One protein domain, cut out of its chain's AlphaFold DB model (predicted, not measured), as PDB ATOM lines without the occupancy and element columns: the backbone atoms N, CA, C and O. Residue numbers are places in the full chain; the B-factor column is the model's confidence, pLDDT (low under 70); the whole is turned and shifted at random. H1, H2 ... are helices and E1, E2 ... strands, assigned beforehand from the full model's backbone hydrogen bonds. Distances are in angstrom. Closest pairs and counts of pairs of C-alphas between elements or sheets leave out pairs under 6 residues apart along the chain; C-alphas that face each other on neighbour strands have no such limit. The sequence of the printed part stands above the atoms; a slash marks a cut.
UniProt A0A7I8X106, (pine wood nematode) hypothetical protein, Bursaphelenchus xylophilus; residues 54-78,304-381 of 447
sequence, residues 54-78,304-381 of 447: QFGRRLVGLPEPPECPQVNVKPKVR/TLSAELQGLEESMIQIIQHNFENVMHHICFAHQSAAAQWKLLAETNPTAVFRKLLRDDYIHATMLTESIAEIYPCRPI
ATOM      1  N   GLN A  54      19.038 -47.611 -11.816       76.81
ATOM      2  CA  GLN A  54      17.914 -48.542 -12.024       76.81
ATOM      3  C   GLN A  54      17.195 -48.963 -10.732       76.81
ATOM      4  O   GLN A  54      15.979 -49.133 -10.734       76.81
ATOM      5  N   PHE A  55      17.920 -49.114  -9.618       71.88
ATOM      6  CA  PHE A  55      17.347 -49.544  -8.335       71.88
ATOM      7  C   PHE A  55      17.972 -48.776  -7.173       71.88
ATOM      8  O   PHE A  55      19.144 -48.410  -7.236       71.88
ATOM      9  N   GLY A  56      17.206 -48.588  -6.095       74.50
ATOM     10  CA  GLY A  56      17.670 -47.903  -4.883       74.50
ATOM     11  C   GLY A  56      17.453 -46.388  -4.871       74.50
ATOM     12  O   GLY A  56      18.064 -45.711  -4.048       74.50
ATOM     13  N   ARG A  57      16.586 -45.855  -5.749       85.75
ATOM     14  CA  ARG A  57      16.225 -44.429  -5.758       85.75
ATOM     15  C   ARG A  57      15.582 -44.011  -4.434       85.75
ATOM     16  O   ARG A  57      14.703 -44.707  -3.921       85.75
ATOM     17  N   ARG A  58      15.993 -42.863  -3.902       91.00
ATOM     18  CA  ARG A  58      15.388 -42.232  -2.721       91.00
ATOM     19  C   ARG A  58      15.033 -40.789  -3.040       91.00
ATOM     20  O   ARG A  58      15.809 -40.110  -3.697       91.00
ATOM     21  N   LEU A  59      13.880 -40.334  -2.566       92.25
ATOM     22  CA  LEU A  59      13.479 -38.933  -2.658       92.25
ATOM     23  C   LEU A  59      13.854 -38.237  -1.356       92.25
ATOM     24  O   LEU A  59      13.474 -38.704  -0.282       92.25
ATOM     25  N   VAL A  60      14.608 -37.145  -1.451       92.50
ATOM     26  CA  VAL A  60      15.035 -36.362  -0.288       92.50
ATOM     27  C   VAL A  60      14.723 -34.893  -0.527       92.50
ATOM     28  O   VAL A  60      15.065 -34.334  -1.568       92.50
ATOM     29  N   GLY A  61      14.055 -34.281   0.449       89.62
ATOM     30  CA  GLY A  61      13.758 -32.855   0.451       89.62
ATOM     31  C   GLY A  61      14.937 -32.022   0.953       89.62
ATOM     32  O   GLY A  61      15.670 -32.440   1.852       89.62
ATOM     33  N   LEU A  62      15.102 -30.827   0.396       90.56
ATOM     34  CA  LEU A  62      15.935 -29.782   0.980       90.56
ATOM     35  C   LEU A  62      15.310 -29.271   2.287       90.56
ATOM     36  O   LEU A  62      14.087 -29.302   2.429       90.56
ATOM     37  N   PRO A  63      16.124 -28.779   3.239       87.50
ATOM     38  CA  PRO A  63      15.604 -28.230   4.482       87.50
ATOM     39  C   PRO A  63      14.681 -27.041   4.194       87.50
ATOM     40  O   PRO A  63      15.065 -26.081   3.523       87.50
ATOM     41  N   GLU A  64      13.458 -27.115   4.709       84.44
ATOM     42  CA  GLU A  64      12.507 -26.012   4.635       84.44
ATOM     43  C   GLU A  64      12.892 -24.902   5.625       84.44
ATOM     44  O   GLU A  64      13.463 -25.180   6.687       84.44
ATOM     45  N   PRO A  65      12.623 -23.628   5.287       83.19
ATOM     46  CA  PRO A  65      12.862 -22.531   6.210       83.19
ATOM     47  C   PRO A  65      11.964 -22.689   7.449       83.19
ATOM     48  O   PRO A  65      10.753 -22.843   7.291       83.19
ATOM     49  N   PRO A  66      12.516 -22.631   8.674       81.50
ATOM     50  CA  PRO A  66      11.697 -22.701   9.877       81.50
ATOM     51  C   PRO A  66      10.827 -21.445  10.023       81.50
ATOM     52  O   PRO A  66      11.264 -20.335   9.708       81.50
ATOM     53  N   GLU A  67       9.613 -21.600  10.553       82.75
ATOM     54  CA  GLU A  67       8.799 -20.465  10.997       82.75
ATOM     55  C   GLU A  67       9.391 -19.890  12.289       82.75
ATOM     56  O   GLU A  67       9.467 -20.576  13.309       82.75
ATOM     57  N   CYS A  68       9.837 -18.631  12.256       80.12
ATOM     58  CA  CYS A  68      10.468 -17.987  13.407       80.12
ATOM     59  C   CYS A  68       9.417 -17.352  14.335       80.12
ATOM     60  O   CYS A  68       8.839 -16.322  13.970       80.12
ATOM     61  N   PRO A  69       9.171 -17.897  15.545       72.25
ATOM     62  CA  PRO A  69       8.220 -17.300  16.470       72.25
ATOM     63  C   PRO A  69       8.757 -15.980  17.028       72.25
ATOM     64  O   PRO A  69       9.925 -15.855  17.400       72.25
ATOM     65  N   GLN A  70       7.869 -14.995  17.146       68.44
ATOM     66  CA  GLN A  70       8.123 -13.783  17.920       68.44
ATOM     67  C   GLN A  70       7.994 -14.139  19.403       68.44
ATOM     68  O   GLN A  70       6.899 -14.123  19.971       68.44
ATOM     69  N   VAL A  71       9.107 -14.526  20.023       63.94
ATOM     70  CA  VAL A  71       9.149 -14.782  21.462       63.94
ATOM     71  C   VAL A  71       9.036 -13.433  22.167       63.94
ATOM     72  O   VAL A  71       9.923 -12.597  22.063       63.94
ATOM     73  N   ASN A  72       7.904 -13.201  22.828       60.88
ATOM     74  CA  ASN A  72       7.667 -12.011  23.638       60.88
ATOM     75  C   ASN A  72       7.541 -12.464  25.095       60.88
ATOM     76  O   ASN A  72       6.438 -12.738  25.584       60.88
ATOM     77  N   VAL A  73       8.677 -12.618  25.775       59.44
ATOM     78  CA  VAL A  73       8.753 -12.914  27.205       59.44
ATOM     79  C   VAL A  73       8.320 -11.658  27.950       59.44
ATOM     80  O   VAL A  73       9.110 -10.830  28.396       59.44
ATOM     81  N   LYS A  74       7.005 -11.497  28.105       56.72
ATOM     82  CA  LYS A  74       6.471 -10.511  29.042       56.72
ATOM     83  C   LYS A  74       6.836 -10.977  30.455       56.72
ATOM     84  O   LYS A  74       6.390 -12.058  30.851       56.72
ATOM     85  N   PRO A  75       7.599 -10.193  31.238       56.00
ATOM     86  CA  PRO A  75       7.903 -10.570  32.608       56.00
ATOM     87  C   PRO A  75       6.594 -10.722  33.388       56.00
ATOM     88  O   PRO A  75       5.706  -9.866  33.328       56.00
ATOM     89  N   LYS A  76       6.471 -11.843  34.107       53.34
ATOM     90  CA  LYS A  76       5.259 -12.251  34.841       53.34
ATOM     91  C   LYS A  76       4.863 -11.245  35.932       53.34
ATOM     92  O   LYS A  76       3.708 -11.209  36.345       53.34
ATOM     93  N   VAL A  77       5.811 -10.417  36.376       58.31
ATOM     94  CA  VAL A  77       5.622  -9.337  37.348       58.31
ATOM     95  C   VAL A  77       6.240  -8.069  36.771       58.31
ATOM     96  O   VAL A  77       7.412  -8.057  36.406       58.31
ATOM     97  N   ARG A  78       5.451  -6.994  36.674       63.06
ATOM     98  CA  ARG A  78       5.981  -5.676  36.314       63.06
ATOM     99  C   ARG A  78       6.485  -4.984  37.584       63.06
ATOM    100  O   ARG A  78       5.686  -4.829  38.509       63.06
ATOM    101  N   THR A 304      18.250 -10.599  54.236       53.41
ATOM    102  CA  THR A 304      19.037  -9.440  53.764       53.41
ATOM    103  C   THR A 304      20.029  -9.770  52.645       53.41
ATOM    104  O   THR A 304      20.049  -9.063  51.644       53.41
ATOM    105  N   LEU A 305      20.770 -10.878  52.765       54.88
ATOM    106  CA  LEU A 305      21.666 -11.386  51.715       54.88
ATOM    107  C   LEU A 305      20.891 -11.816  50.463       54.88
ATOM    108  O   LEU A 305      21.329 -11.588  49.341       54.88
ATOM    109  N   SER A 306      19.711 -12.400  50.649       52.94
ATOM    110  CA  SER A 306      18.869 -12.805  49.528       52.94
ATOM    111  C   SER A 306      18.260 -11.614  48.815       52.94
ATOM    112  O   SER A 306      18.052 -11.711  47.625       52.94
ATOM    113  N   ALA A 307      18.017 -10.481  49.476       52.47
ATOM    114  CA  ALA A 307      17.554  -9.273  48.793       52.47
ATOM    115  C   ALA A 307      18.631  -8.680  47.865       52.47
ATOM    116  O   ALA A 307      18.310  -8.241  46.762       52.47
ATOM    117  N   GLU A 308      19.903  -8.707  48.280       55.66
ATOM    118  CA  GLU A 308      21.033  -8.298  47.433       55.66
ATOM    119  C   GLU A 308      21.292  -9.300  46.304       55.66
ATOM    120  O   GLU A 308      21.392  -8.900  45.142       55.66
ATOM    121  N   LEU A 309      21.334 -10.600  46.619       59.03
ATOM    122  CA  LEU A 309      21.489 -11.657  45.619       59.03
ATOM    123  C   LEU A 309      20.325 -11.672  44.628       59.03
ATOM    124  O   LEU A 309      20.565 -11.821  43.441       59.03
ATOM    125  N   GLN A 310      19.094 -11.437  45.081       59.06
ATOM    126  CA  GLN A 310      17.907 -11.373  44.231       59.06
ATOM    127  C   GLN A 310      17.898 -10.110  43.369       59.06
ATOM    128  O   GLN A 310      17.526 -10.184  42.204       59.06
ATOM    129  N   GLY A 311      18.370  -8.966  43.877       59.62
ATOM    130  CA  GLY A 311      18.565  -7.765  43.058       59.62
ATOM    131  C   GLY A 311      19.598  -7.979  41.944       59.62
ATOM    132  O   GLY A 311      19.405  -7.525  40.812       59.62
ATOM    133  N   LEU A 312      20.673  -8.714  42.243       58.41
ATOM    134  CA  LEU A 312      21.700  -9.074  41.268       58.41
ATOM    135  C   LEU A 312      21.182 -10.117  40.263       58.41
ATOM    136  O   LEU A 312      21.290  -9.906  39.054       58.41
ATOM    137  N   GLU A 313      20.562 -11.189  40.756       62.03
ATOM    138  CA  GLU A 313      19.947 -12.267  39.979       62.03
ATOM    139  C   GLU A 313      18.876 -11.720  39.038       62.03
ATOM    140  O   GLU A 313      18.868 -12.056  37.862       62.03
ATOM    141  N   GLU A 314      18.024 -10.809  39.496       59.50
ATOM    142  CA  GLU A 314      16.954 -10.245  38.679       59.50
ATOM    143  C   GLU A 314      17.483  -9.324  37.577       59.50
ATOM    144  O   GLU A 314      17.011  -9.383  36.437       59.50
ATOM    145  N   SER A 315      18.518  -8.530  37.874       60.84
ATOM    146  CA  SER A 315      19.214  -7.758  36.840       60.84
ATOM    147  C   SER A 315      19.836  -8.677  35.782       60.84
ATOM    148  O   SER A 315      19.789  -8.377  34.589       60.84
ATOM    149  N   MET A 316      20.347  -9.834  36.208       59.19
ATOM    150  CA  MET A 316      20.967 -10.817  35.332       59.19
ATOM    151  C   MET A 316      19.918 -11.581  34.515       59.19
ATOM    152  O   MET A 316      20.094 -11.734  33.311       59.19
ATOM    153  N   ILE A 317      18.792 -11.983  35.114       65.62
ATOM    154  CA  ILE A 317      17.695 -12.688  34.440       65.62
ATOM    155  C   ILE A 317      17.069 -11.809  33.356       65.62
ATOM    156  O   ILE A 317      16.843 -12.306  32.258       65.62
ATOM    157  N   GLN A 318      16.827 -10.518  33.608       63.06
ATOM    158  CA  GLN A 318      16.257  -9.624  32.586       63.06
ATOM    159  C   GLN A 318      17.196  -9.455  31.385       63.06
ATOM    160  O   GLN A 318      16.754  -9.503  30.237       63.06
ATOM    161  N   ILE A 319      18.500  -9.304  31.640       63.94
ATOM    162  CA  ILE A 319      19.517  -9.204  30.586       63.94
ATOM    163  C   ILE A 319      19.640 -10.531  29.827       63.94
ATOM    164  O   ILE A 319      19.703 -10.531  28.599       63.94
ATOM    165  N   ILE A 320      19.640 -11.666  30.533       69.31
ATOM    166  CA  ILE A 320      19.713 -12.999  29.926       69.31
ATOM    167  C   ILE A 320      18.477 -13.266  29.071       69.31
ATOM    168  O   ILE A 320      18.631 -13.710  27.941       69.31
ATOM    169  N   GLN A 321      17.271 -12.969  29.562       68.12
ATOM    170  CA  GLN A 321      16.028 -13.177  28.815       68.12
ATOM    171  C   GLN A 321      16.014 -12.352  27.528       68.12
ATOM    172  O   GLN A 321      15.794 -12.914  26.459       68.12
ATOM    173  N   HIS A 322      16.338 -11.058  27.608       68.06
ATOM    174  CA  HIS A 322      16.369 -10.192  26.431       68.06
ATOM    175  C   HIS A 322      17.430 -10.627  25.407       68.06
ATOM    176  O   HIS A 322      17.172 -10.679  24.206       68.06
ATOM    177  N   ASN A 323      18.630 -10.988  25.870       69.81
ATOM    178  CA  ASN A 323      19.682 -11.466  24.975       69.81
ATOM    179  C   ASN A 323      19.342 -12.830  24.369       69.81
ATOM    180  O   ASN A 323      19.644 -13.066  23.203       69.81
ATOM    181  N   PHE A 324      18.701 -13.716  25.129       78.00
ATOM    182  CA  PHE A 324      18.294 -15.027  24.642       78.00
ATOM    183  C   PHE A 324      17.222 -14.916  23.552       78.00
ATOM    184  O   PHE A 324      17.344 -15.581  22.527       78.00
ATOM    185  N   GLU A 325      16.230 -14.034  23.718       74.25
ATOM    186  CA  GLU A 325      15.246 -13.727  22.668       74.25
ATOM    187  C   GLU A 325      15.930 -13.266  21.380       74.25
ATOM    188  O   GLU A 325      15.690 -13.832  20.313       74.25
ATOM    189  N   ASN A 326      16.834 -12.289  21.486       77.56
ATOM    190  CA  ASN A 326      17.551 -11.748  20.334       77.56
ATOM    191  C   ASN A 326      18.419 -12.817  19.649       77.56
ATOM    192  O   ASN A 326      18.420 -12.922  18.424       77.56
ATOM    193  N   VAL A 327      19.130 -13.647  20.419       82.50
ATOM    194  CA  VAL A 327      19.964 -14.732  19.877       82.50
ATOM    195  C   VAL A 327      19.108 -15.779  19.168       82.50
ATOM    196  O   VAL A 327      19.427 -16.151  18.041       82.50
ATOM    197  N   MET A 328      18.003 -16.219  19.774       82.00
ATOM    198  CA  MET A 328      17.090 -17.182  19.149       82.00
ATOM    199  C   MET A 328      16.489 -16.636  17.856       82.00
ATOM    200  O   MET A 328      16.406 -17.354  16.858       82.00
ATOM    201  N   HIS A 329      16.132 -15.353  17.847       83.19
ATOM    202  CA  HIS A 329      15.650 -14.672  16.658       83.19
ATOM    203  C   HIS A 329      16.710 -14.666  15.547       83.19
ATOM    204  O   HIS A 329      16.442 -15.116  14.433       83.19
ATOM    205  N   HIS A 330      17.941 -14.248  15.855       83.56
ATOM    206  CA  HIS A 330      19.036 -14.212  14.886       83.56
ATOM    207  C   HIS A 330      19.425 -15.595  14.358       83.56
ATOM    208  O   HIS A 330      19.669 -15.733  13.161       83.56
ATOM    209  N   ILE A 331      19.446 -16.622  15.212       86.81
ATOM    210  CA  ILE A 331      19.705 -18.005  14.796       86.81
ATOM    211  C   ILE A 331      18.619 -18.474  13.825       86.81
ATOM    212  O   ILE A 331      18.935 -19.041  12.781       86.81
ATOM    213  N   CYS A 332      17.348 -18.202  14.124       88.06
ATOM    214  CA  CYS A 332      16.253 -18.604  13.248       88.06
ATOM    215  C   CYS A 332      16.329 -17.916  11.874       88.06
ATOM    216  O   CYS A 332      16.269 -18.590  10.844       88.06
ATOM    217  N   PHE A 333      16.582 -16.602  11.840       86.31
ATOM    218  CA  PHE A 333      16.811 -15.873  10.588       86.31
ATOM    219  C   PHE A 333      18.033 -16.388   9.818       86.31
ATOM    220  O   PHE A 333      17.988 -16.514   8.592       86.31
ATOM    221  N   ALA A 334      19.114 -16.741  10.518       87.88
ATOM    222  CA  ALA A 334      20.285 -17.345   9.895       87.88
ATOM    223  C   ALA A 334      19.934 -18.696   9.248       87.88
ATOM    224  O   ALA A 334      20.289 -18.923   8.092       87.88
ATOM    225  N   HIS A 335      19.165 -19.556   9.925       88.00
ATOM    226  CA  HIS A 335      18.687 -20.819   9.355       88.00
ATOM    227  C   HIS A 335      17.773 -20.621   8.144       88.00
ATOM    228  O   HIS A 335      17.937 -21.314   7.141       88.00
ATOM    229  N   GLN A 336      16.857 -19.652   8.196       88.88
ATOM    230  CA  GLN A 336      16.004 -19.303   7.062       88.88
ATOM    231  C   GLN A 336      16.837 -18.863   5.849       88.88
ATOM    232  O   GLN A 336      16.600 -19.319   4.729       88.88
ATOM    233  N   SER A 337      17.859 -18.029   6.070       87.69
ATOM    234  CA  SER A 337      18.773 -17.598   5.006       87.69
ATOM    235  C   SER A 337      19.616 -18.755   4.452       87.69
ATOM    236  O   SER A 337      19.788 -18.866   3.238       87.69
ATOM    237  N   ALA A 338      20.073 -19.669   5.313       89.06
ATOM    238  CA  ALA A 338      20.827 -20.847   4.905       89.06
ATOM    239  C   ALA A 338      19.971 -21.806   4.065       89.06
ATOM    240  O   ALA A 338      20.452 -22.326   3.062       89.06
ATOM    241  N   ALA A 339      18.696 -22.010   4.415       88.69
ATOM    242  CA  ALA A 339      17.774 -22.830   3.626       88.69
ATOM    243  C   ALA A 339      17.620 -22.301   2.186       88.69
ATOM    244  O   ALA A 339      17.653 -23.080   1.233       88.69
ATOM    245  N   ALA A 340      17.533 -20.978   2.007       87.00
ATOM    246  CA  ALA A 340      17.495 -20.359   0.680       87.00
ATOM    247  C   ALA A 340      18.812 -20.551  -0.097       87.00
ATOM    248  O   ALA A 340      18.789 -20.858  -1.288       87.00
ATOM    249  N   GLN A 341      19.961 -20.434   0.578       89.31
ATOM    250  CA  GLN A 341      21.269 -20.692  -0.035       89.31
ATOM    251  C   GLN A 341      21.419 -22.152  -0.479       89.31
ATOM    252  O   GLN A 341      21.926 -22.407  -1.569       89.31
ATOM    253  N   TRP A 342      20.945 -23.111   0.322       90.00
ATOM    254  CA  TRP A 342      20.965 -24.527  -0.048       90.00
ATOM    255  C   TRP A 342      20.160 -24.814  -1.313       90.00
ATOM    256  O   TRP A 342      20.628 -25.588  -2.145       90.00
ATOM    257  N   LYS A 343      19.002 -24.164  -1.491       88.94
ATOM    258  CA  LYS A 343      18.205 -24.267  -2.724       88.94
ATOM    259  C   LYS A 343      18.982 -23.780  -3.944       88.94
ATOM    260  O   LYS A 343      19.146 -24.540  -4.893       88.94
ATOM    261  N   LEU A 344      19.560 -22.579  -3.873       88.38
ATOM    262  CA  LEU A 344      20.362 -22.023  -4.968       88.38
ATOM    263  C   LEU A 344      21.566 -22.918  -5.319       88.38
ATOM    264  O   LEU A 344      21.870 -23.152  -6.486       88.38
ATOM    265  N   LEU A 345      22.257 -23.455  -4.311       90.25
ATOM    266  CA  LEU A 345      23.378 -24.366  -4.539       90.25
ATOM    267  C   LEU A 345      22.920 -25.689  -5.168       90.25
ATOM    268  O   LEU A 345      23.609 -26.215  -6.044       90.25
ATOM    269  N   ALA A 346      21.763 -26.214  -4.756       90.38
ATOM    270  CA  ALA A 346      21.222 -27.470  -5.265       90.38
ATOM    271  C   ALA A 346      20.803 -27.381  -6.740       90.38
ATOM    272  O   ALA A 346      20.915 -28.375  -7.452       90.38
ATOM    273  N   GLU A 347      20.404 -26.201  -7.223       87.69
ATOM    274  CA  GLU A 347      20.162 -25.956  -8.652       87.69
ATOM    275  C   GLU A 347      21.451 -26.058  -9.483       87.69
ATOM    276  O   GLU A 347      21.434 -26.558 -10.607       87.69
ATOM    277  N   THR A 348      22.586 -25.617  -8.930       88.88
ATOM    278  CA  THR A 348      23.873 -25.620  -9.649       88.88
ATOM    279  C   THR A 348      24.585 -26.973  -9.617       88.88
ATOM    280  O   THR A 348      25.114 -27.422 -10.637       88.88
ATOM    281  N   ASN A 349      24.631 -27.628  -8.454       90.69
ATOM    282  CA  ASN A 349      25.255 -28.936  -8.273       90.69
ATOM    283  C   ASN A 349      24.542 -29.714  -7.151       90.69
ATOM    284  O   ASN A 349      24.992 -29.704  -5.997       90.69
ATOM    285  N   PRO A 350      23.452 -30.430  -7.478       91.56
ATOM    286  CA  PRO A 350      22.676 -31.160  -6.481       91.56
ATOM    287  C   PRO A 350      23.497 -32.254  -5.801       91.56
ATOM    288  O   PRO A 350      23.409 -32.445  -4.590       91.56
ATOM    289  N   THR A 351      24.358 -32.941  -6.554       91.44
ATOM    290  CA  THR A 351      25.190 -34.024  -6.020       91.44
ATOM    291  C   THR A 351      26.127 -33.525  -4.918       91.44
ATOM    292  O   THR A 351      26.164 -34.113  -3.840       91.44
ATOM    293  N   ALA A 352      26.839 -32.414  -5.127       90.81
ATOM    294  CA  ALA A 352      27.729 -31.862  -4.104       90.81
ATOM    295  C   ALA A 352      26.972 -31.419  -2.839       90.81
ATOM    296  O   ALA A 352      27.439 -31.653  -1.722       90.81
ATOM    297  N   VAL A 353      25.792 -30.814  -3.011       92.62
ATOM    298  CA  VAL A 353      24.951 -30.351  -1.900       92.62
ATOM    299  C   VAL A 353      24.454 -31.517  -1.055       92.62
ATOM    300  O   VAL A 353      24.675 -31.532   0.156       92.62
ATOM    301  N   PHE A 354      23.844 -32.529  -1.674       92.81
ATOM    302  CA  PHE A 354      23.302 -33.663  -0.929       92.81
ATOM    303  C   PHE A 354      24.390 -34.518  -0.281       92.81
ATOM    304  O   PHE A 354      24.163 -35.016   0.818       92.81
ATOM    305  N   ARG A 355      25.594 -34.605  -0.865       92.31
ATOM    306  CA  ARG A 355      26.742 -35.241  -0.193       92.31
ATOM    307  C   ARG A 355      27.092 -34.542   1.120       92.31
ATOM    308  O   ARG A 355      27.337 -35.195   2.131       92.31
ATOM    309  N   LYS A 356      27.053 -33.204   1.143       91.88
ATOM    310  CA  LYS A 356      27.287 -32.421   2.367       91.88
ATOM    311  C   LYS A 356      26.133 -32.498   3.361       91.88
ATOM    312  O   LYS A 356      26.399 -32.644   4.553       91.88
ATOM    313  N   LEU A 357      24.886 -32.433   2.895       91.38
ATOM    314  CA  LEU A 357      23.704 -32.504   3.760       91.38
ATOM    315  C   LEU A 357      23.550 -33.882   4.418       91.38
ATOM    316  O   LEU A 357      23.287 -33.958   5.616       91.38
ATOM    317  N   LEU A 358      23.749 -34.963   3.659       91.69
ATOM    318  CA  LEU A 358      23.591 -36.340   4.140       91.69
ATOM    319  C   LEU A 358      24.870 -36.929   4.741       91.69
ATOM    320  O   LEU A 358      24.810 -37.994   5.349       91.69
ATOM    321  N   ARG A 359      26.008 -36.233   4.602       92.56
ATOM    322  CA  ARG A 359      27.344 -36.716   4.995       92.56
ATOM    323  C   ARG A 359      27.683 -38.076   4.375       92.56
ATOM    324  O   ARG A 359      28.309 -38.915   5.017       92.56
ATOM    325  N   ASP A 360      27.262 -38.272   3.133       91.00
ATOM    326  CA  ASP A 360      27.532 -39.469   2.343       91.00
ATOM    327  C   ASP A 360      28.171 -39.029   1.031       91.00
ATOM    328  O   ASP A 360      27.533 -38.340   0.241       91.00
ATOM    329  N   ASP A 361      29.434 -39.382   0.805       90.94
ATOM    330  CA  ASP A 361      30.170 -38.983  -0.396       90.94
ATOM    331  C   ASP A 361      29.828 -39.854  -1.620       90.94
ATOM    332  O   ASP A 361      30.112 -39.455  -2.751       90.94
ATOM    333  N   TYR A 362      29.191 -41.016  -1.429       91.31
ATOM    334  CA  TYR A 362      28.950 -42.018  -2.475       91.31
ATOM    335  C   TYR A 362      27.507 -42.014  -2.966       91.31
ATOM    336  O   TYR A 362      26.869 -43.053  -3.130       91.31
ATOM    337  N   ILE A 363      27.004 -40.819  -3.255       92.44
ATOM    338  CA  ILE A 363      25.684 -40.622  -3.849       92.44
ATOM    339  C   ILE A 363      25.754 -39.730  -5.082       92.44
ATOM    340  O   ILE A 363      26.656 -38.898  -5.235       92.44
ATOM    341  N   HIS A 364      24.764 -39.901  -5.947       92.50
ATOM    342  CA  HIS A 364      24.457 -39.024  -7.065       92.50
ATOM    343  C   HIS A 364      23.057 -38.470  -6.858       92.50
ATOM    344  O   HIS A 364      22.127 -39.241  -6.634       92.50
ATOM    345  N   ALA A 365      22.911 -37.153  -6.924       92.75
ATOM    346  CA  ALA A 365      21.631 -36.492  -6.728       92.75
ATOM    347  C   ALA A 365      21.245 -35.676  -7.961       92.75
ATOM    348  O   ALA A 365      22.093 -35.002  -8.551       92.75
ATOM    349  N   THR A 366      19.961 -35.709  -8.302       91.06
ATOM    350  CA  THR A 366      19.342 -34.931  -9.380       91.06
ATOM    351  C   THR A 366      18.072 -34.271  -8.865       91.06
ATOM    352  O   THR A 366      17.251 -34.931  -8.235       91.06
ATOM    353  N   MET A 367      17.895 -32.976  -9.126       91.38
ATOM    354  CA  MET A 367      16.679 -32.266  -8.719       91.38
ATOM    355  C   MET A 367      15.488 -32.739  -9.559       91.38
ATOM    356  O   MET A 367      15.553 -32.708 -10.787       91.38
ATOM    357  N   LEU A 368      14.418 -33.179  -8.894       88.19
ATOM    358  CA  LEU A 368      13.132 -33.510  -9.522       88.19
ATOM    359  C   LEU A 368      12.194 -32.296  -9.494       88.19
ATOM    360  O   LEU A 368      11.483 -32.028 -10.459       88.19
ATOM    361  N   THR A 369      12.215 -31.556  -8.387       87.06
ATOM    362  CA  THR A 369      11.529 -30.273  -8.193       87.06
ATOM    363  C   THR A 369      12.481 -29.285  -7.518       87.06
ATOM    364  O   THR A 369      13.581 -29.665  -7.126       87.06
ATOM    365  N   GLU A 370      12.070 -28.030  -7.325       84.94
ATOM    366  CA  GLU A 370      12.875 -27.005  -6.628       84.94
ATOM    367  C   GLU A 370      13.276 -27.392  -5.190       84.94
ATOM    368  O   GLU A 370      14.233 -26.854  -4.635       84.94
ATOM    369  N   SER A 371      12.553 -28.323  -4.559       85.31
ATOM    370  CA  SER A 371      12.778 -28.732  -3.169       85.31
ATOM    371  C   SER A 371      13.077 -30.216  -2.984       85.31
ATOM    372  O   SER A 371      13.505 -30.585  -1.894       85.31
ATOM    373  N   ILE A 372      12.881 -31.068  -3.995       90.94
ATOM    374  CA  ILE A 372      13.038 -32.524  -3.878       90.94
ATOM    375  C   ILE A 372      14.067 -33.017  -4.890       90.94
ATOM    376  O   ILE A 372      13.948 -32.764  -6.091       90.94
ATOM    377  N   ALA A 373      15.038 -33.788  -4.405       92.25
ATOM    378  CA  ALA A 373      16.012 -34.484  -5.229       92.25
ATOM    379  C   ALA A 373      15.805 -35.998  -5.207       92.25
ATOM    380  O   ALA A 373      15.494 -36.600  -4.176       92.25
ATOM    381  N   GLU A 374      16.043 -36.613  -6.356       93.06
ATOM    382  CA  GLU A 374      16.259 -38.044  -6.494       93.06
ATOM    383  C   GLU A 374      17.722 -38.366  -6.200       93.06
ATOM    384  O   GLU A 374      18.629 -37.781  -6.789       93.06
ATOM    385  N   ILE A 375      17.948 -39.303  -5.283       93.81
ATOM    386  CA  ILE A 375      19.268 -39.751  -4.859       93.81
ATOM    387  C   ILE A 375      19.468 -41.206  -5.259       93.81
ATOM    388  O   ILE A 375      18.642 -42.073  -4.961       93.81
ATOM    389  N   TYR A 376      20.609 -41.460  -5.889       93.12
ATOM    390  CA  TYR A 376      21.066 -42.765  -6.331       93.12
ATOM    391  C   TYR A 376      22.343 -43.156  -5.585       93.12
ATOM    392  O   TYR A 376      23.262 -42.336  -5.484       93.12
ATOM    393  N   PRO A 377      22.437 -44.397  -5.083       92.50
ATOM    394  CA  PRO A 377      23.652 -44.885  -4.455       92.50
ATOM    395  C   PRO A 377      24.750 -45.107  -5.502       92.50
ATOM    396  O   PRO A 377      24.499 -45.595  -6.612       92.50
ATOM    397  N   CYS A 378      25.980 -44.791  -5.117       91.19
ATOM    398  CA  CYS A 378      27.180 -45.027  -5.901       91.19
ATOM    399  C   CYS A 378      28.132 -45.959  -5.156       91.19
ATOM    400  O   CYS A 378      28.061 -46.123  -3.939       91.19
ATOM    401  N   ARG A 379      29.034 -46.595  -5.901       90.00
ATOM    402  CA  ARG A 379      30.116 -47.402  -5.343       90.00
ATOM    403  C   ARG A 379      31.468 -46.867  -5.797       90.00
ATOM    404  O   ARG A 379      31.613 -46.603  -6.994       90.00
ATOM    405  N   PRO A 380      32.439 -46.729  -4.880       90.25
ATOM    406  CA  PRO A 380      33.795 -46.354  -5.241       90.25
ATOM    407  C   PRO A 380      34.445 -47.412  -6.128       90.25
ATOM    408  O   PRO A 380      34.163 -48.606  -6.018       90.25
ATOM    409  N   ILE A 381      35.353 -46.945  -6.972       86.88
ATOM    410  CA  ILE A 381      36.200 -47.742  -7.846       86.88
ATOM    411  C   ILE A 381      37.644 -47.397  -7.527       86.88
ATOM    412  O   ILE A 381      38.021 -46.226  -7.423       86.88
TER     413      ILE A 381
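AT A GLANCE: This is residues 54 to 78 and 304 to 381 of the 447 residues of the protein "(pine wood nematode) hypothetical protein" of Bursaphelenchus xylophilus (UniProt A0A7I8X106). One very long helix, H1, makes a rod with a small head at its last residues, where a three-stranded antiparallel sheet of E1, E3 and E2 has the short helix H2 packed on one face. From the sheet the unnamed stretch of residues 62 to 78 runs out from the head in the general direction of H1's far end, while residues 304 to 317 of H1 stick out free. The printed part has 103 residues, in the order E1, H1, H2, E2, E3, of mixed class, helices and strands. It is extended, with a radius of gyration of the C-alphas of 22.7 A and spans of 76 by 27 by 20 A.

HOW THE PARTS SIT: E1, residues 58 to 61, is an edge strand and the antiparallel neighbour of E3, residues 372 to 380; N 60 and O 373 are within hydrogen-bond range at 2.9 A, as are N 375 and O 58 at 2.8 A. E3 is the inner strand, and its other antiparallel neighbour is the edge strand E2, residues 363 to 367, with N 374 and O 366 at 2.8 A. E2 and E3 form a hairpin. The sheet is only just strongly twisted, its C-alphas lying up to 4.1 A off the best plane. H1, residues 304 to 348, and H2, residues 350 to 358, form a helical hairpin: they run opposite ways at a shallow tilt of 30 degrees and touch, H1 with residues 342 to 346 alone, the closest C-alphas being those of Ala 346 and Val 353, 5.8 A apart. Together with the sheet they make two layers, helices on one face of a sheet. H2 has a height of 8.1 A over the sheet and runs across the strands, at 85 degrees to E3 on the local plane; the closest C-alphas of H2 and E2 are those of Thr 351 and Ala 365, 4.4 A apart. H1 is on the sheet with its residues 343 to 348. In H2 every O i to N i+4 pair is within hydrogen-bond range, and in H1 40 of 41 are.

IN THESE COORDINATES: E1 begins at C-alpha 58, (15.388, -42.232, -2.721). H1 runs 65.6 A from C-alpha 304 at (19.037, -9.440, 53.764) to C-alpha 348 at (23.873, -25.620, -9.649), and H2 measures 11.9 A. E2 measures 13.2 A, and E3 runs 25.0 A to C-alpha 380 at (33.795, -46.354, -5.241).

THE WHOLE: The two C-alphas farthest apart, those of Gln 54 and Thr 304, are 76.5 A apart. Residues 79 to 303 are not printed, and C-alphas 78 and 304 are 22.1 A apart across this cut, which lies in the link from E1 to H1. The links from H1 to H2, H2 to E2 and E2 to E3 are tight. The mean pLDDT of the printed part is 80.1, with residues 70 to 78 and 304 to 323 under 70.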